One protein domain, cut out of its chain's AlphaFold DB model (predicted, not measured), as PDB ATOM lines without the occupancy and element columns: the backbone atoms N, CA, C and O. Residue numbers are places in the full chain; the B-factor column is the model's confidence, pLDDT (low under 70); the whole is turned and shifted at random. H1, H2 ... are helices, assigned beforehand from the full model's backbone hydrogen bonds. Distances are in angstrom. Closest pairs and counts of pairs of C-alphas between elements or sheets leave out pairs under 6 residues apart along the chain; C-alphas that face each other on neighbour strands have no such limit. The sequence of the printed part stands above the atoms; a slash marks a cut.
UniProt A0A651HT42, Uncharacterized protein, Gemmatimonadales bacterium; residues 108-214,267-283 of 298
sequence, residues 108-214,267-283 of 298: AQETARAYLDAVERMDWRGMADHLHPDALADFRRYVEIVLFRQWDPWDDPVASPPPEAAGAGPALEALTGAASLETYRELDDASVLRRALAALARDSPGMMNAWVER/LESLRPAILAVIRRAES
ATOM      1  N   ALA A 108     -47.967  27.568   8.012       97.12
ATOM      2  CA  ALA A 108     -48.489  27.954   6.699       97.12
ATOM      3  C   ALA A 108     -48.265  29.448   6.388       97.12
ATOM      4  O   ALA A 108     -47.890  29.803   5.274       97.12
ATOM      5  N   GLN A 109     -48.453  30.343   7.369       97.62
ATOM      6  CA  GLN A 109     -48.157  31.769   7.189       97.62
ATOM      7  C   GLN A 109     -46.656  32.035   7.025       97.62
ATOM      8  O   GLN A 109     -46.284  32.993   6.354       97.62
ATOM      9  N   GLU A 110     -45.797  31.232   7.656       97.50
ATOM     10  CA  GLU A 110     -44.343  31.318   7.488       97.50
ATOM     11  C   GLU A 110     -43.917  30.890   6.079       97.50
ATOM     12  O   GLU A 110     -43.227  31.668   5.421       97.50
ATOM     13  N   THR A 111     -44.410  29.754   5.568       98.06
ATOM     14  CA  THR A 111     -44.202  29.343   4.166       98.06
ATOM     15  C   THR A 111     -44.712  30.402   3.190       98.06
ATOM     16  O   THR A 111     -44.006  30.770   2.257       98.06
ATOM     17  N   ALA A 112     -45.918  30.935   3.414       98.31
ATOM     18  CA  ALA A 112     -46.490  31.962   2.548       98.31
ATOM     19  C   ALA A 112     -45.634  33.238   2.505       98.31
ATOM     20  O   ALA A 112     -45.415  33.777   1.424       98.31
ATOM     21  N   ARG A 113     -45.111  33.706   3.652       98.00
ATOM     22  CA  ARG A 113     -44.163  34.835   3.674       98.00
ATOM     23  C   ARG A 113     -42.892  34.504   2.907       98.00
ATOM     24  O   ARG A 113     -42.499  35.290   2.064       98.00
ATOM     25  N   ALA A 114     -42.298  33.337   3.145       98.19
ATOM     26  CA  ALA A 114     -41.063  32.950   2.473       98.19
ATOM     27  C   ALA A 114     -41.230  32.870   0.939       98.19
ATOM     28  O   ALA A 114     -40.372  33.352   0.200       98.19
ATOM     29  N   TYR A 115     -42.367  32.352   0.463       98.38
ATOM     30  CA  TYR A 115     -42.746  32.372  -0.952       98.38
ATOM     31  C   TYR A 115     -42.881  33.804  -1.499       98.38
ATOM     32  O   TYR A 115     -42.273  34.128  -2.518       98.38
ATOM     33  N   LEU A 116     -43.643  34.676  -0.825       97.75
ATOM     34  CA  LEU A 116     -43.854  36.062  -1.264       97.75
ATOM     35  C   LEU A 116     -42.542  36.864  -1.266       97.75
ATOM     36  O   LEU A 116     -42.241  37.530  -2.256       97.75
ATOM     37  N   ASP A 117     -41.718  36.706  -0.229       97.50
ATOM     38  CA  ASP A 117     -40.385  37.302  -0.122       97.50
ATOM     39  C   ASP A 117     -39.455  36.813  -1.244       97.50
ATOM     40  O   ASP A 117     -38.571  37.546  -1.693       97.50
ATOM     41  N   ALA A 118     -39.591  35.556  -1.684       97.56
ATOM     42  CA  ALA A 118     -38.832  35.035  -2.817       97.56
ATOM     43  C   ALA A 118     -39.281  35.681  -4.136       97.56
ATOM     44  O   ALA A 118     -38.431  36.059  -4.943       97.56
ATOM     45  N   VAL A 119     -40.589  35.887  -4.332       96.31
ATOM     46  CA  VAL A 119     -41.111  36.604  -5.508       96.31
ATOM     47  C   VAL A 119     -40.618  38.053  -5.534       96.31
ATOM     48  O   VAL A 119     -40.087  38.489  -6.553       96.31
ATOM     49  N   GLU A 120     -40.739  38.786  -4.423       95.62
ATOM     50  CA  GLU A 120     -40.302  40.189  -4.319       95.62
ATOM     51  C   GLU A 120     -38.798  40.357  -4.596       95.62
ATOM     52  O   GLU A 120     -38.368  41.365  -5.155       95.62
ATOM     53  N   ARG A 121     -37.983  39.350  -4.257       96.00
ATOM     54  CA  ARG A 121     -36.531  39.348  -4.497       96.00
ATOM     55  C   ARG A 121     -36.118  38.778  -5.856       96.00
ATOM     56  O   ARG A 121     -34.918  38.691  -6.116       96.00
ATOM     57  N   MET A 122     -37.065  38.378  -6.707       95.38
ATOM     58  CA  MET A 122     -36.804  37.617  -7.941       95.38
ATOM     59  C   MET A 122     -35.980  36.342  -7.713       95.38
ATOM     60  O   MET A 122     -35.219  35.898  -8.578       95.38
ATOM     61  N   ASP A 123     -36.110  35.742  -6.533       97.12
ATOM     62  CA  ASP A 123     -35.468  34.482  -6.189       97.12
ATOM     63  C   ASP A 123     -36.305  33.325  -6.745       97.12
ATOM     64  O   ASP A 123     -37.049  32.658  -6.032       97.12
ATOM     65  N   TRP A 124     -36.202  33.090  -8.058       96.38
ATOM     66  CA  TRP A 124     -36.979  32.052  -8.753       96.38
ATOM     67  C   TRP A 124     -36.732  30.649  -8.215       96.38
ATOM     68  O   TRP A 124     -37.597  29.783  -8.329       96.38
ATOM     69  N   ARG A 125     -35.548  30.417  -7.641       97.56
ATOM     70  CA  ARG A 125     -35.252  29.162  -6.961       97.56
ATOM     71  C   ARG A 125     -36.024  29.082  -5.650       97.56
ATOM     72  O   ARG A 125     -36.786  28.140  -5.496       97.56
ATOM     73  N   GLY A 126     -35.895  30.083  -4.779       97.75
ATOM     74  CA  GLY A 126     -36.647  30.135  -3.524       97.75
ATOM     75  C   GLY A 126     -38.162  30.083  -3.738       97.75
ATOM     76  O   GLY A 126     -38.867  29.408  -3.000       97.75
ATOM     77  N   MET A 127     -38.670  30.719  -4.797       97.88
ATOM     78  CA  MET A 127     -40.079  30.636  -5.180       97.88
ATOM     79  C   MET A 127     -40.482  29.188  -5.482       97.88
ATOM     80  O   MET A 127     -41.472  28.717  -4.932       97.88
ATOM     81  N   ALA A 128     -39.721  28.484  -6.330       98.06
ATOM     82  CA  ALA A 128     -40.002  27.093  -6.690       98.06
ATOM     83  C   ALA A 128     -39.878  26.138  -5.491       98.06
ATOM     84  O   ALA A 128     -40.703  25.239  -5.359       98.06
ATOM     85  N   ASP A 129     -38.910  26.373  -4.599       97.94
ATOM     86  CA  ASP A 129     -38.680  25.581  -3.382       97.94
ATOM     87  C   ASP A 129     -39.849  25.688  -2.372       97.94
ATOM     88  O   ASP A 129     -39.965  24.865  -1.467       97.94
ATOM     89  N   HIS A 130     -40.729  26.689  -2.514       98.31
ATOM     90  CA  HIS A 130     -41.919  26.871  -1.671       98.31
ATOM     91  C   HIS A 130     -43.235  26.446  -2.335       98.31
ATOM     92  O   HIS A 130     -44.296  26.567  -1.714       98.31
ATOM     93  N   LEU A 131     -43.201  25.962  -3.578       98.50
ATOM     94  CA  LEU A 131     -44.389  25.449  -4.254       98.50
ATOM     95  C   LEU A 131     -44.667  23.997  -3.869       98.50
ATOM     96  O   LEU A 131     -43.763  23.202  -3.631       98.50
ATOM     97  N   HIS A 132     -45.947  23.646  -3.851       98.62
ATOM     98  CA  HIS A 132     -46.380  22.263  -3.733       98.62
ATOM     99  C   HIS A 132     -45.979  21.473  -4.999       98.62
ATOM    100  O   HIS A 132     -46.104  22.020  -6.102       98.62
ATOM    101  N   PRO A 133     -45.571  20.191  -4.894       98.31
ATOM    102  CA  PRO A 133     -45.244  19.362  -6.058       98.31
ATOM    103  C   PRO A 133     -46.349  19.335  -7.124       98.31
ATOM    104  O   PRO A 133     -46.063  19.495  -8.307       98.31
ATOM    105  N   ASP A 134     -47.617  19.247  -6.714       98.19
ATOM    106  CA  ASP A 134     -48.749  19.289  -7.654       98.19
ATOM    107  C   ASP A 134     -48.837  20.614  -8.427       98.19
ATOM    108  O   ASP A 134     -49.155  20.607  -9.613       98.19
ATOM    109  N   ALA A 135     -48.502  21.750  -7.805       98.31
ATOM    110  CA  ALA A 135     -48.496  23.046  -8.488       98.31
ATOM    111  C   ALA A 135     -47.389  23.119  -9.549       98.31
ATOM    112  O   ALA A 135     -47.590  23.670 -10.634       98.31
ATOM    113  N   LEU A 136     -46.224  22.534  -9.252       98.44
ATOM    114  CA  LEU A 136     -45.115  22.409 -10.197       98.44
ATOM    115  C   LEU A 136     -45.491  21.493 -11.373       98.44
ATOM    116  O   LEU A 136     -45.286  21.868 -12.532       98.44
ATOM    117  N   ALA A 137     -46.106  20.344 -11.091       97.69
ATOM    118  CA  ALA A 137     -46.584  19.411 -12.106       97.69
ATOM    119  C   ALA A 137     -47.685  20.032 -12.987       97.69
ATOM    120  O   ALA A 137     -47.661  19.899 -14.213       97.69
ATOM    121  N   ASP A 138     -48.624  20.769 -12.391       97.00
ATOM    122  CA  ASP A 138     -49.679  21.483 -13.113       97.00
ATOM    123  C   ASP A 138     -49.117  22.613 -13.982       97.00
ATOM    124  O   ASP A 138     -49.575  22.817 -15.112       97.00
ATOM    125  N   PHE A 139     -48.092  23.323 -13.501       97.88
ATOM    126  CA  PHE A 139     -47.376  24.312 -14.302       97.88
ATOM    127  C   PHE A 139     -46.695  23.668 -15.515       97.88
ATOM    128  O   PHE A 139     -46.849  24.157 -16.637       97.88
ATOM    129  N   ARG A 140     -45.984  22.548 -15.321       97.12
ATOM    130  CA  ARG A 140     -45.383  21.790 -16.425       97.12
ATOM    131  C   ARG A 140     -46.441  21.352 -17.431       97.12
ATOM    132  O   ARG A 140     -46.283  21.623 -18.619       97.12
ATOM    133  N   ARG A 141     -47.546  20.767 -16.964       94.56
ATOM    134  CA  ARG A 141     -48.662  20.349 -17.823       94.56
ATOM    135  C   ARG A 141     -49.206  21.519 -18.636       94.56
ATOM    136  O   ARG A 141     -49.470  21.374 -19.825       94.56
ATOM    137  N   TYR A 142     -49.353  22.694 -18.020       95.12
ATOM    138  CA  TYR A 142     -49.753  23.898 -18.743       95.12
ATOM    139  C   TYR A 142     -48.761  24.245 -19.860       95.12
ATOM    140  O   TYR A 142     -49.197  24.476 -20.986       95.12
ATOM    141  N   VAL A 143     -47.453  24.245 -19.572       95.06
ATOM    142  CA  VAL A 143     -46.390  24.486 -20.563       95.06
ATOM    143  C   VAL A 143     -46.462  23.480 -21.717       95.06
ATOM    144  O   VAL A 143     -46.401  23.881 -22.879       95.06
ATOM    145  N   GLU A 144     -46.655  22.199 -21.419       92.56
ATOM    146  CA  GLU A 144     -46.786  21.144 -22.427       92.56
ATOM    147  C   GLU A 144     -48.007  21.374 -23.329       92.56
ATOM    148  O   GLU A 144     -47.876  21.343 -24.550       92.56
ATOM    149  N   ILE A 145     -49.169  21.715 -22.760       89.75
ATOM    150  CA  ILE A 145     -50.388  22.023 -23.530       89.75
ATOM    151  C   ILE A 145     -50.157  23.189 -24.501       89.75
ATOM    152  O   ILE A 145     -50.612  23.157 -25.647       89.75
ATOM    153  N   VAL A 146     -49.470  24.248 -24.061       91.62
ATOM    154  CA  VAL A 146     -49.282  25.438 -24.902       91.62
ATOM    155  C   VAL A 146     -48.187  25.276 -25.952       91.62
ATOM    156  O   VAL A 146     -48.300  25.910 -27.003       91.62
ATOM    157  N   LEU A 147     -47.166  24.453 -25.687       90.88
ATOM    158  CA  LEU A 147     -46.087  24.135 -26.630       90.88
ATOM    159  C   LEU A 147     -46.513  23.085 -27.658       90.88
ATOM    160  O   LEU A 147     -46.172  23.192 -28.834       90.88
ATOM    161  N   PHE A 148     -47.282  22.083 -27.237       87.88
ATOM    162  CA  PHE A 148     -47.665  20.939 -28.059       87.88
ATOM    163  C   PHE A 148     -49.151  21.004 -28.421       87.88
ATOM    164  O   PHE A 148     -49.884  20.048 -28.234       87.88
ATOM    165  N   ARG A 149     -49.621  22.130 -28.978       80.88
ATOM    166  CA  ARG A 149     -51.056  22.361 -29.275       80.88
ATOM    167  C   ARG A 149     -51.727  21.303 -30.157       80.88
ATOM    168  O   ARG A 149     -52.949  21.213 -30.168       80.88
ATOM    169  N   GLN A 150     -50.945  20.585 -30.960       73.88
ATOM    170  CA  GLN A 150     -51.432  19.513 -31.835       73.88
ATOM    171  C   GLN A 150     -51.522  18.157 -31.120       73.88
ATOM    172  O   GLN A 150     -52.002  17.191 -31.704       73.88
ATOM    173  N   TRP A 151     -51.038  18.079 -29.882       71.50
ATOM    174  CA  TRP A 151     -51.075  16.896 -29.044       71.50
ATOM    175  C   TRP A 151     -52.305  16.970 -28.138       71.50
ATOM    176  O   TRP A 151     -52.453  17.921 -27.369       71.50
ATOM    177  N   ASP A 152     -53.196  15.986 -28.252       68.94
ATOM    178  CA  ASP A 152     -54.279  15.792 -27.292       68.94
ATOM    179  C   ASP A 152     -53.743  14.935 -26.131       68.94
ATOM    180  O   ASP A 152     -53.467  13.753 -26.331       68.94
ATOM    181  N   PRO A 153     -53.564  15.491 -24.918       62.62
ATOM    182  CA  PRO A 153     -53.082  14.722 -23.772       62.62
ATOM    183  C   PRO A 153     -54.098  13.679 -23.273       62.62
ATOM    184  O   PRO A 153     -53.765  12.891 -22.388       62.62
ATOM    185  N   TRP A 154     -55.333  13.692 -23.792       66.75
ATOM    186  CA  TRP A 154     -56.375  12.712 -23.479       66.75
ATOM    187  C   TRP A 154     -56.430  11.543 -24.465       66.75
ATOM    188  O   TRP A 154     -57.084  10.541 -24.161       66.75
ATOM    189  N   ASP A 155     -55.738  11.640 -25.604       66.31
ATOM    190  CA  ASP A 155     -55.432  10.470 -26.421       66.31
ATOM    191  C   ASP A 155     -54.389   9.605 -25.699       66.31
ATOM    192  O   ASP A 155     -53.575  10.111 -24.928       66.31
ATOM    193  N   ASP A 156     -54.438   8.285 -25.915       62.09
ATOM    194  CA  ASP A 156     -53.587   7.308 -25.221       62.09
ATOM    195  C   ASP A 156     -52.109   7.765 -25.215       62.09
ATOM    196  O   ASP A 156     -51.456   7.759 -26.268       62.09
ATOM    197  N   PRO A 157     -51.558   8.155 -24.045       58.50
ATOM    198  CA  PRO A 157     -50.241   8.777 -23.953       58.50
ATOM    199  C   PRO A 157     -49.111   7.810 -24.324       58.50
ATOM    200  O   PRO A 157     -47.988   8.245 -24.581       58.50
ATOM    201  N   VAL A 158     -49.394   6.502 -24.362       59.91
ATOM    202  CA  VAL A 158     -48.457   5.470 -24.815       59.91
ATOM    203  C   VAL A 158     -48.535   5.286 -26.333       59.91
ATOM    204  O   VAL A 158     -47.513   5.019 -26.966       59.91
ATOM    205  N   ALA A 159     -49.721   5.436 -26.929       57.78
ATOM    206  CA  ALA A 159     -49.937   5.203 -28.358       57.78
ATOM    207  C   ALA A 159     -49.624   6.423 -29.239       57.78
ATOM    208  O   ALA A 159     -49.230   6.250 -30.394       57.78
ATOM    209  N   SER A 160     -49.757   7.634 -28.695       61.00
ATOM    210  CA  SER A 160     -49.558   8.893 -29.416       61.00
ATOM    211  C   SER A 160     -48.509   9.751 -28.704       61.00
ATOM    212  O   SER A 160     -48.861  10.722 -28.022       61.00
ATOM    213  N   PRO A 161     -47.204   9.422 -28.829       61.66
ATOM    214  CA  PRO A 161     -46.172  10.359 -28.410       61.66
ATOM    215  C   PRO A 161     -46.417  11.700 -29.125       61.66
ATOM    216  O   PRO A 161     -46.866  11.684 -30.277       61.66
ATOM    217  N   PRO A 162     -46.131  12.848 -28.477       62.91
ATOM    218  CA  PRO A 162     -46.203  14.145 -29.134       62.91
ATOM    219  C   PRO A 162     -45.500  14.018 -30.484       62.91
ATOM    220  O   PRO A 162     -44.377  13.492 -30.493       62.91
ATOM    221  N   PRO A 163     -46.144  14.408 -31.601       60.94
ATOM    222  CA  PRO A 163     -45.499  14.339 -32.903       60.94
ATOM    223  C   PRO A 163     -44.126  14.992 -32.760       60.94
ATOM    224  O   PRO A 163     -44.029  16.035 -32.101       60.94
ATOM    225  N   GLU A 164     -43.071  14.345 -33.283       59.94
ATOM    226  CA  GLU A 164     -41.721  14.922 -33.308       59.94
ATOM    227  C   GLU A 164     -41.862  16.408 -33.599       59.94
ATOM    228  O   GLU A 164     -42.558  16.735 -34.556       59.94
ATOM    229  N   ALA A 165     -41.309  17.248 -32.716       54.31
ATOM    230  CA  ALA A 165     -41.583  18.669 -32.490       54.31
ATOM    231  C   ALA A 165     -41.485  19.584 -33.734       54.31
ATOM    232  O   ALA A 165     -40.777  20.594 -33.725       54.31
ATOM    233  N   ALA A 166     -42.214  19.265 -34.797       57.19
ATOM    234  CA  ALA A 166     -42.299  19.943 -36.071       57.19
ATOM    235  C   ALA A 166     -43.123  21.215 -35.858       57.19
ATOM    236  O   ALA A 166     -44.291  21.308 -36.220       57.19
ATOM    237  N   GLY A 167     -42.523  22.172 -35.157       63.97
ATOM    238  CA  GLY A 167     -43.111  23.468 -34.838       63.97
ATOM    239  C   GLY A 167     -42.724  23.994 -33.459       63.97
ATOM    240  O   GLY A 167     -42.491  25.188 -33.322       63.97
ATOM    241  N   ALA A 168     -42.583  23.125 -32.453       77.25
ATOM    242  CA  ALA A 168     -42.323  23.575 -31.083       77.25
ATOM    243  C   ALA A 168     -40.852  23.931 -30.812       77.25
ATOM    244  O   ALA A 168     -40.588  24.596 -29.820       77.25
ATOM    245  N   GLY A 169     -39.901  23.519 -31.663       85.12
ATOM    246  CA  GLY A 169     -38.456  23.677 -31.422       85.12
ATOM    247  C   GLY A 169     -38.036  25.071 -30.925       85.12
ATOM    248  O   GLY A 169     -37.538  25.170 -29.803       85.12
ATOM    249  N   PRO A 170     -38.303  26.158 -31.678       91.69
ATOM    250  CA  PRO A 170     -37.930  27.509 -31.254       91.69
ATOM    251  C   PRO A 170     -38.611  27.956 -29.955       91.69
ATOM    252  O   PRO A 170     -37.981  28.589 -29.114       91.69
ATOM    253  N   ALA A 171     -39.892  27.620 -29.764       93.44
ATOM    254  CA  ALA A 171     -40.640  27.992 -28.565       93.44
ATOM    255  C   ALA A 171     -40.188  27.213 -27.322       93.44
ATOM    256  O   ALA A 171     -40.070  27.787 -26.240       93.44
ATOM    257  N   LEU A 172     -39.899  25.919 -27.484       94.81
ATOM    258  CA  LEU A 172     -39.362  25.050 -26.445       94.81
ATOM    259  C   LEU A 172     -37.997  25.558 -25.983       94.81
ATOM    260  O   LEU A 172     -37.790  25.734 -24.780       94.81
ATOM    261  N   GLU A 173     -37.091  25.838 -26.921       95.50
ATOM    262  CA  GLU A 173     -35.761  26.358 -26.612       95.50
ATOM    263  C   GLU A 173     -35.845  27.752 -25.974       95.50
ATOM    264  O   GLU A 173     -35.221  27.990 -24.941       95.50
ATOM    265  N   ALA A 174     -36.669  28.657 -26.512       95.56
ATOM    266  CA  ALA A 174     -36.833  30.001 -25.961       95.56
ATOM    267  C   ALA A 174     -37.358  29.989 -24.516       95.56
ATOM    268  O   ALA A 174     -36.853  30.727 -23.667       95.56
ATOM    269  N   LEU A 175     -38.353  29.143 -24.226       96.69
ATOM    270  CA  LEU A 175     -39.008  29.094 -22.920       96.69
ATOM    271  C   LEU A 175     -38.225  28.271 -21.888       96.69
ATOM    272  O   LEU A 175     -38.175  28.635 -20.717       96.69
ATOM    273  N   THR A 176     -37.637  27.148 -22.300       96.81
ATOM    274  CA  THR A 176     -37.078  26.140 -21.379       96.81
ATOM    275  C   THR A 176     -35.579  25.917 -21.561       96.81
ATOM    276  O   THR A 176     -34.972  25.154 -20.813       96.81
ATOM    277  N   GLY A 177     -34.949  26.535 -22.561       96.31
ATOM    278  CA  GLY A 177     -33.547  26.296 -22.912       96.31
ATOM    279  C   GLY A 177     -33.237  24.858 -23.345       96.31
ATOM    280  O   GLY A 177     -32.066  24.497 -23.426       96.31
ATOM    281  N   ALA A 178     -34.247  24.007 -23.548       96.06
ATOM    282  CA  ALA A 178     -34.066  22.651 -24.042       96.06
ATOM    283  C   ALA A 178     -34.051  22.661 -25.574       96.06
ATOM    284  O   ALA A 178     -35.013  23.097 -26.201       96.06
ATOM    285  N   ALA A 179     -32.968  22.157 -26.171       92.56
ATOM    286  CA  ALA A 179     -32.812  22.093 -27.627       92.56
ATOM    287  C   ALA A 179     -33.671  20.992 -28.282       92.56
ATOM    288  O   ALA A 179     -33.836  20.965 -29.500       92.56
ATOM    289  N   SER A 180     -34.200  20.060 -27.487       91.25
ATOM    290  CA  SER A 180     -35.019  18.947 -27.957       91.25
ATOM    291  C   SER A 180     -36.069  18.551 -26.919       91.25
ATOM    292  O   SER A 180     -35.951  18.856 -25.728       91.25
ATOM    293  N   LEU A 181     -37.094  17.825 -27.374       89.50
ATOM    294  CA  LEU A 181     -38.116  17.244 -26.502       89.50
ATOM    295  C   LEU A 181     -37.524  16.232 -25.508       89.50
ATOM    296  O   LEU A 181     -38.003  16.125 -24.383       89.50
ATOM    297  N   GLU A 182     -36.482  15.505 -25.909       91.12
ATOM    298  CA  GLU A 182     -35.778  14.560 -25.041       91.12
ATOM    299  C   GLU A 182     -35.122  15.289 -23.863       91.12
ATOM    300  O   GLU A 182     -35.444  14.995 -22.715       91.12
ATOM    301  N   THR A 183     -34.333  16.337 -24.133       94.12
ATOM    302  CA  THR A 183     -33.719  17.168 -23.082       94.12
ATOM    303  C   THR A 183     -34.764  17.840 -22.192       94.12
ATOM    304  O   THR A 183     -34.540  18.012 -20.999       94.12
ATOM    305  N   TYR A 184     -35.914  18.233 -22.746       95.06
ATOM    306  CA  TYR A 184     -37.010  18.788 -21.953       95.06
ATOM    307  C   TYR A 184     -37.606  17.762 -20.981       95.06
ATOM    308  O   TYR A 184     -37.876  18.094 -19.829       95.06
ATOM    309  N   ARG A 185     -37.799  16.514 -21.420       93.31
ATOM    310  CA  ARG A 185     -38.375  15.445 -20.588       93.31
ATOM    311  C   ARG A 185     -37.511  15.101 -19.382       93.31
ATOM    312  O   ARG A 185     -38.065  14.741 -18.349       93.31
ATOM    313  N   GLU A 186     -36.199  15.261 -19.503       96.31
ATOM    314  CA  GLU A 186     -35.237  15.066 -18.413       96.31
ATOM    315  C   GLU A 186     -35.289  16.164 -17.340       96.31
ATOM    316  O   GLU A 186     -34.728  15.991 -16.258       96.31
ATOM    317  N   LEU A 187     -35.943  17.300 -17.613       97.62
ATOM    318  CA  LEU A 187     -36.110  18.354 -16.619       97.62
ATOM    319  C   LEU A 187     -37.119  17.923 -15.554       97.62
ATOM    320  O   LEU A 187     -38.206  17.436 -15.871       97.62
ATOM    321  N   ASP A 188     -36.784  18.174 -14.292       98.12
ATOM    322  CA  ASP A 188     -37.758  18.164 -13.205       98.12
ATOM    323  C   ASP A 188     -38.712  19.374 -13.304       98.12
ATOM    324  O   ASP A 188     -38.419  20.380 -13.963       98.12
ATOM    325  N   ASP A 189     -39.861  19.286 -12.639       98.38
ATOM    326  CA  ASP A 189     -40.934  20.280 -12.758       98.38
ATOM    327  C   ASP A 189     -40.514  21.671 -12.240       98.38
ATOM    328  O   ASP A 189     -40.828  22.698 -12.852       98.38
ATOM    329  N   ALA A 190     -39.711  21.726 -11.170       98.25
ATOM    330  CA  ALA A 190     -39.151  22.975 -10.649       98.25
ATOM    331  C   ALA A 190     -38.168  23.617 -11.641       98.25
ATOM    332  O   ALA A 190     -38.118  24.839 -11.799       98.25
ATOM    333  N   SER A 191     -37.381  22.813 -12.349       98.19
ATOM    334  CA  SER A 191     -36.478  23.255 -13.404       98.19
ATOM    335  C   SER A 191     -37.245  23.820 -14.597       98.19
ATOM    336  O   SER A 191     -36.827  24.850 -15.127       98.19
ATOM    337  N   VAL A 192     -38.386  23.235 -14.975       98.31
ATOM    338  CA  VAL A 192     -39.265  23.806 -16.011       98.31
ATOM    339  C   VAL A 192     -39.755  25.199 -15.599       98.31
ATOM    340  O   VAL A 192     -39.588  26.150 -16.370       98.31
ATOM    341  N   LEU A 193     -40.273  25.360 -14.375       98.38
ATOM    342  CA  LEU A 193     -40.721  26.661 -13.859       98.38
ATOM    343  C   LEU A 193     -39.598  27.703 -13.841       98.38
ATOM    344  O   LEU A 193     -39.757  28.796 -14.383       98.38
ATOM    345  N   ARG A 194     -38.444  27.373 -13.253       98.06
ATOM    346  CA  ARG A 194     -37.315  28.312 -13.134       98.06
ATOM    347  C   ARG A 194     -36.815  28.785 -14.493       98.06
ATOM    348  O   ARG A 194     -36.485  29.959 -14.652       98.06
ATOM    349  N   ARG A 195     -36.754  27.888 -15.481       97.88
ATOM    350  CA  ARG A 195     -36.319  28.246 -16.835       97.88
ATOM    351  C   ARG A 195     -37.358  29.107 -17.556       97.88
ATOM    352  O   ARG A 195     -36.968  30.101 -18.164       97.88
ATOM    353  N   ALA A 196     -38.648  28.813 -17.388       97.75
ATOM    354  CA  ALA A 196     -39.725  29.661 -17.899       97.75
ATOM    355  C   ALA A 196     -39.695  31.072 -17.282       97.75
ATOM    356  O   ALA A 196     -39.790  32.060 -18.008       97.75
ATOM    357  N   LEU A 197     -39.483  31.191 -15.966       97.38
ATOM    358  CA  LEU A 197     -39.304  32.482 -15.287       97.38
ATOM    359  C   LEU A 197     -38.083  33.246 -15.816       97.38
ATOM    360  O   LEU A 197     -38.172  34.442 -16.088       97.38
ATOM    361  N   ALA A 198     -36.959  32.561 -16.040       96.44
ATOM    362  CA  ALA A 198     -35.773  33.175 -16.637       96.44
ATOM    363  C   ALA A 198     -36.027  33.673 -18.074       96.44
ATOM    364  O   ALA A 198     -35.563  34.753 -18.446       96.44
ATOM    365  N   ALA A 199     -36.787  32.922 -18.878       96.25
ATOM    366  CA  ALA A 199     -37.214  33.360 -20.206       96.25
ATOM    367  C   ALA A 199     -38.111  34.604 -20.127       96.25
ATOM    368  O   ALA A 199     -37.872  35.583 -20.831       96.25
ATOM    369  N   LEU A 200     -39.081  34.618 -19.211       96.44
ATOM    370  CA  LEU A 200     -39.965  35.763 -18.994       96.44
ATOM    371  C   LEU A 200     -39.222  37.007 -18.511       96.44
ATOM    372  O   LEU A 200     -39.540  38.106 -18.959       96.44
ATOM    373  N   ALA A 201     -38.216  36.857 -17.650       95.12
ATOM    374  CA  ALA A 201     -37.403  37.981 -17.199       95.12
ATOM    375  C   ALA A 201     -36.627  38.650 -18.338       95.12
ATOM    376  O   ALA A 201     -36.472  39.870 -18.349       95.12
ATOM    377  N   ARG A 202     -36.200  37.867 -19.331       95.12
ATOM    378  CA  ARG A 202     -35.566  38.374 -20.551       95.12
ATOM    379  C   ARG A 202     -36.577  39.008 -21.510       95.12
ATOM    380  O   ARG A 202     -36.316  40.082 -22.045       95.12
ATOM    381  N   ASP A 203     -37.724  38.367 -21.713       94.62
ATOM    382  CA  ASP A 203     -38.665  38.733 -22.778       94.62
ATOM    383  C   ASP A 203     -39.724  39.759 -22.364       94.62
ATOM    384  O   ASP A 203     -40.327  40.413 -23.224       94.62
ATOM    385  N   SER A 204     -39.982  39.869 -21.063       94.25
ATOM    386  CA  SER A 204     -41.010  40.717 -20.456       94.25
ATOM    387  C   SER A 204     -40.501  41.379 -19.163       94.25
ATOM    388  O   SER A 204     -41.126  41.229 -18.108       94.25
ATOM    389  N   PRO A 205     -39.403  42.161 -19.213       93.56
ATOM    390  CA  PRO A 205     -38.819  42.782 -18.022       93.56
ATOM    391  C   PRO A 205     -39.805  43.704 -17.293       93.56
ATOM    392  O   PRO A 205     -39.807  43.749 -16.071       93.56
ATOM    393  N   GLY A 206     -40.708  44.381 -18.014       91.94
ATOM    394  CA  GLY A 206     -41.738  45.226 -17.397       91.94
ATOM    395  C   GLY A 206     -42.710  44.457 -16.493       91.94
ATOM    396  O   GLY A 206     -43.136  44.982 -15.471       91.94
ATOM    397  N   MET A 207     -43.019  43.200 -16.824       90.50
ATOM    398  CA  MET A 207     -43.846  42.347 -15.968       90.50
ATOM    399  C   MET A 207     -43.082  41.912 -14.713       90.50
ATOM    400  O   MET A 207     -43.645  41.958 -13.623       90.50
ATOM    401  N   MET A 208     -41.806  41.532 -14.847       92.88
ATOM    402  CA  MET A 208     -40.973  41.203 -13.684       92.88
ATOM    403  C   MET A 208     -40.784  42.411 -12.764       92.88
ATOM    404  O   MET A 208     -40.888  42.274 -11.551       92.88
ATOM    405  N   ASN A 209     -40.583  43.603 -13.335       91.12
ATOM    406  CA  ASN A 209     -40.480  44.841 -12.566       91.12
ATOM    407  C   ASN A 209     -41.755  45.110 -11.764       91.12
ATOM    408  O   ASN A 209     -41.675  45.461 -10.593       91.12
ATOM    409  N   ALA A 210     -42.932  44.866 -12.349       89.44
ATOM    410  CA  ALA A 210     -44.180  44.992 -11.607       89.44
ATOM    411  C   ALA A 210     -44.183  44.079 -10.366       89.44
ATOM    412  O   ALA A 210     -44.551  44.524  -9.285       89.44
ATOM    413  N   TRP A 211     -43.733  42.826 -10.483       90.44
ATOM    414  CA  TRP A 211     -43.708  41.878  -9.359       90.44
ATOM    415  C   TRP A 211     -42.761  42.258  -8.215       90.44
ATOM    416  O   TRP A 211     -42.986  41.818  -7.089       90.44
ATOM    417  N   VAL A 212     -41.722  43.049  -8.476       90.94
ATOM    418  CA  VAL A 212     -40.791  43.506  -7.428       90.94
ATOM    419  C   VAL A 212     -41.145  44.881  -6.880       90.94
ATOM    420  O   VAL A 212     -40.796  45.205  -5.751       90.94
ATOM    421  N   GLU A 213     -41.859  45.701  -7.652       93.56
ATOM    422  CA  GLU A 213     -42.329  47.025  -7.236       93.56
ATOM    423  C   GLU A 213     -43.624  46.922  -6.419       93.56
ATOM    424  O   GLU A 213     -44.645  47.548  -6.723       93.56
ATOM    425  N   ARG A 214     -43.588  46.109  -5.363       94.31
ATOM    426  CA  ARG A 214     -44.708  45.901  -4.446       94.31
ATOM    427  C   ARG A 214     -44.226  45.502  -3.058       94.31
ATOM    428  O   ARG A 214     -43.133  44.967  -2.909       94.31
ATOM    429  N   LEU A 267     -48.596  32.571  -9.994       96.69
ATOM    430  CA  LEU A 267     -48.639  31.402 -10.880       96.69
ATOM    431  C   LEU A 267     -49.690  31.550 -11.985       96.69
ATOM    432  O   LEU A 267     -49.423  31.223 -13.142       96.69
ATOM    433  N   GLU A 268     -50.870  32.073 -11.661       96.25
ATOM    434  CA  GLU A 268     -51.910  32.329 -12.661       96.25
ATOM    435  C   GLU A 268     -51.468  33.368 -13.694       96.25
ATOM    436  O   GLU A 268     -51.654  33.177 -14.899       96.25
ATOM    437  N   SER A 269     -50.822  34.444 -13.242       94.75
ATOM    438  CA  SER A 269     -50.366  35.525 -14.117       94.75
ATOM    439  C   SER A 269     -49.226  35.116 -15.062       94.75
ATOM    440  O   SER A 269     -49.061  35.732 -16.118       94.75
ATOM    441  N   LEU A 270     -48.502  34.026 -14.767       95.69
ATOM    442  CA  LEU A 270     -47.503  33.457 -15.680       95.69
ATOM    443  C   LEU A 270     -48.122  32.915 -16.966       95.69
ATOM    444  O   LEU A 270     -47.502  32.985 -18.027       95.69
ATOM    445  N   ARG A 271     -49.348  32.389 -16.907       95.75
ATOM    446  CA  ARG A 271     -49.994  31.715 -18.040       95.75
ATOM    447  C   ARG A 271     -50.068  32.591 -19.301       95.75
ATOM    448  O   ARG A 271     -49.523  32.177 -20.332       95.75
ATOM    449  N   PRO A 272     -50.684  33.792 -19.270       95.62
ATOM    450  CA  PRO A 272     -50.726  34.663 -20.444       95.62
ATOM    451  C   PRO A 272     -49.333  35.130 -20.889       95.62
ATOM    452  O   PRO A 272     -49.103  35.301 -22.086       95.62
ATOM    453  N   ALA A 273     -48.391  35.297 -19.959       95.50
ATOM    454  CA  ALA A 273     -47.042  35.742 -20.277       95.50
ATOM    455  C   ALA A 273     -46.233  34.670 -21.025       95.50
ATOM    456  O   ALA A 273     -45.584  34.963 -22.029       95.50
ATOM    457  N   ILE A 274     -46.348  33.407 -20.607       96.44
ATOM    458  CA  ILE A 274     -45.753  32.252 -21.296       96.44
ATOM    459  C   ILE A 274     -46.301  32.140 -22.719       96.44
ATOM    460  O   ILE A 274     -45.539  31.958 -23.666       96.44
ATOM    461  N   LEU A 275     -47.613  32.318 -22.896       94.81
ATOM    462  CA  LEU A 275     -48.217  32.334 -24.230       94.81
ATOM    463  C   LEU A 275     -47.641  33.445 -25.113       94.81
ATOM    464  O   LEU A 275     -47.462  33.231 -26.312       94.81
ATOM    465  N   ALA A 276     -47.351  34.617 -24.546       94.44
ATOM    466  CA  ALA A 276     -46.731  35.710 -25.283       94.44
ATOM    467  C   ALA A 276     -45.297  35.370 -25.727       94.44
ATOM    468  O   ALA A 276     -44.949  35.653 -26.874       94.44
ATOM    469  N   VAL A 277     -44.501  34.722 -24.866       94.75
ATOM    470  CA  VAL A 277     -43.153  34.225 -25.206       94.75
ATOM    471  C   VAL A 277     -43.221  33.213 -26.347       94.75
ATOM    472  O   VAL A 277     -42.557  33.389 -27.366       94.75
ATOM    473  N   ILE A 278     -44.089  32.205 -26.228       93.88
ATOM    474  CA  ILE A 278     -44.261  31.161 -27.248       93.88
ATOM    475  C   ILE A 278     -44.655  31.775 -28.593       93.88
ATOM    476  O   ILE A 278     -43.997  31.529 -29.598       93.88
ATOM    477  N   ARG A 279     -45.672  32.647 -28.621       92.38
ATOM    478  CA  ARG A 279     -46.111  33.306 -29.866       92.38
ATOM    479  C   ARG A 279     -45.005  34.130 -30.516       92.38
ATOM    480  O   ARG A 279     -44.933  34.197 -31.742       92.38
ATOM    481  N   ARG A 280     -44.162  34.782 -29.712       93.31
ATOM    482  CA  ARG A 280     -43.028  35.561 -30.216       93.31
ATOM    483  C   ARG A 280     -41.969  34.646 -30.823       93.31
ATOM    484  O   ARG A 280     -41.484  34.958 -31.902       93.31
ATOM    485  N   ALA A 281     -41.656  33.531 -30.166       92.69
ATOM    486  CA  ALA A 281     -40.693  32.548 -30.659       92.69
ATOM    487  C   ALA A 281     -41.171  31.833 -31.938       92.69
ATOM    488  O   ALA A 281     -40.359  31.507 -32.798       92.69
ATOM    489  N   GLU A 282     -42.482  31.626 -32.084       89.44
ATOM    490  CA  GLU A 282     -43.108  31.064 -33.291       89.44
ATOM    491  C   GLU A 282     -43.227  32.078 -34.444       89.44
ATOM    492  O   GLU A 282     -43.434  31.688 -35.595       89.44
ATOM    493  N   SER A 283     -43.136  33.384 -34.166       90.25
ATOM    494  CA  SER A 283     -43.291  34.405 -35.202       90.25
ATOM    495  C   SER A 283     -42.062  34.436 -36.118       90.25
ATOM    496  O   SER A 283     -40.936  34.494 -35.619       90.25
TER     497      SER A 283
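Overview. This is residues 108 to 214 and 267 to 283 of the 298 residues of an uncharacterized protein of Gemmatimonadales bacterium (UniProt A0A651HT42). What is the shape? A cluster of helices is built round H6, with H3 and H8 side by side across it and H4 packing on H6 and H8. At one end of the long axis, H2 packs on H6, and H1 packs on H2 and meets H7, which makes a corner with H6; at the other end, residues 154 to 159 of a long loop stick out. What is it made of? The printed part has 124 residues with eight named helices, H1 to H8 in chain order, and no named strand: its class is all helix. It is compact, with a radius of gyration of the C-alphas of 15.1 A and spans of 45 by 32 by 21 A.

Along the chain. Where do the helices before the long loop lie? H1 is residues 108 to 120, 18.4 A, with C-alpha 108 at (-48.489, 27.954, 6.699). H2 is residues 124 to 129 and H3 residues 133 to 147, 21.1 A. Which helices follow? H4 is residues 169 to 176, H5 residues 181 to 185, H6 residues 189 to 203, 21.1 A, and H7 residues 205 to 212. H8, residues 267 to 282, 23.1 A, ends with C-alpha 282 at (-43.108, 31.064, -33.291).

Arrangement. What does the hub, H6, touch? By closest C-alphas, it touches H2 at Arg 194 and Trp 124, 5.8 A, H3 at Asp 189 and Leu 136, 5.3 A, and H8 at Asp 203 and Val 277, 6.8 A. It touches H4 at Arg 195 and Thr 176, 5.1 A, about perpendicular at 79 degrees. H6 and H7 only just touch, with 3 pairs of C-alphas within 8 A, only at the corner, closest at Ala 201 and Met 208, 6.0 A. How do the others stand? H1 and H2 form a helical hairpin, closest C-alphas Ala 118 and Met 127, 5.1 A; H1 touches H7 at Glu 120 and Val 212, 4.6 A. H8 touches H3 at Leu 275 and Val 146, 7.0 A, and H4 at Ile 278 and Ala 171, 5.0 A. H5 is close to H4 but not clearly touching, at 7.4 A between the C-alphas of Tyr 184 and Thr 176. Are the backbones helical? Every O i to N i+4 pair is within hydrogen-bond range in H1 to H7, and 9 of 12 in H8.

Size, cuts and confidence. How large is it? The two C-alphas farthest apart, of Ala 159 and Arg 214, are 47.5 A apart. Where are the cut and the long link? Residues 215 to 266 are not printed, and C-alphas 214 and 267 are 16.3 A apart; the link from H3 to H4, 21 residues, is long. Where is confidence low? Residues 152 to 167 have pLDDT under 70; the mean of the printed part is 90.3.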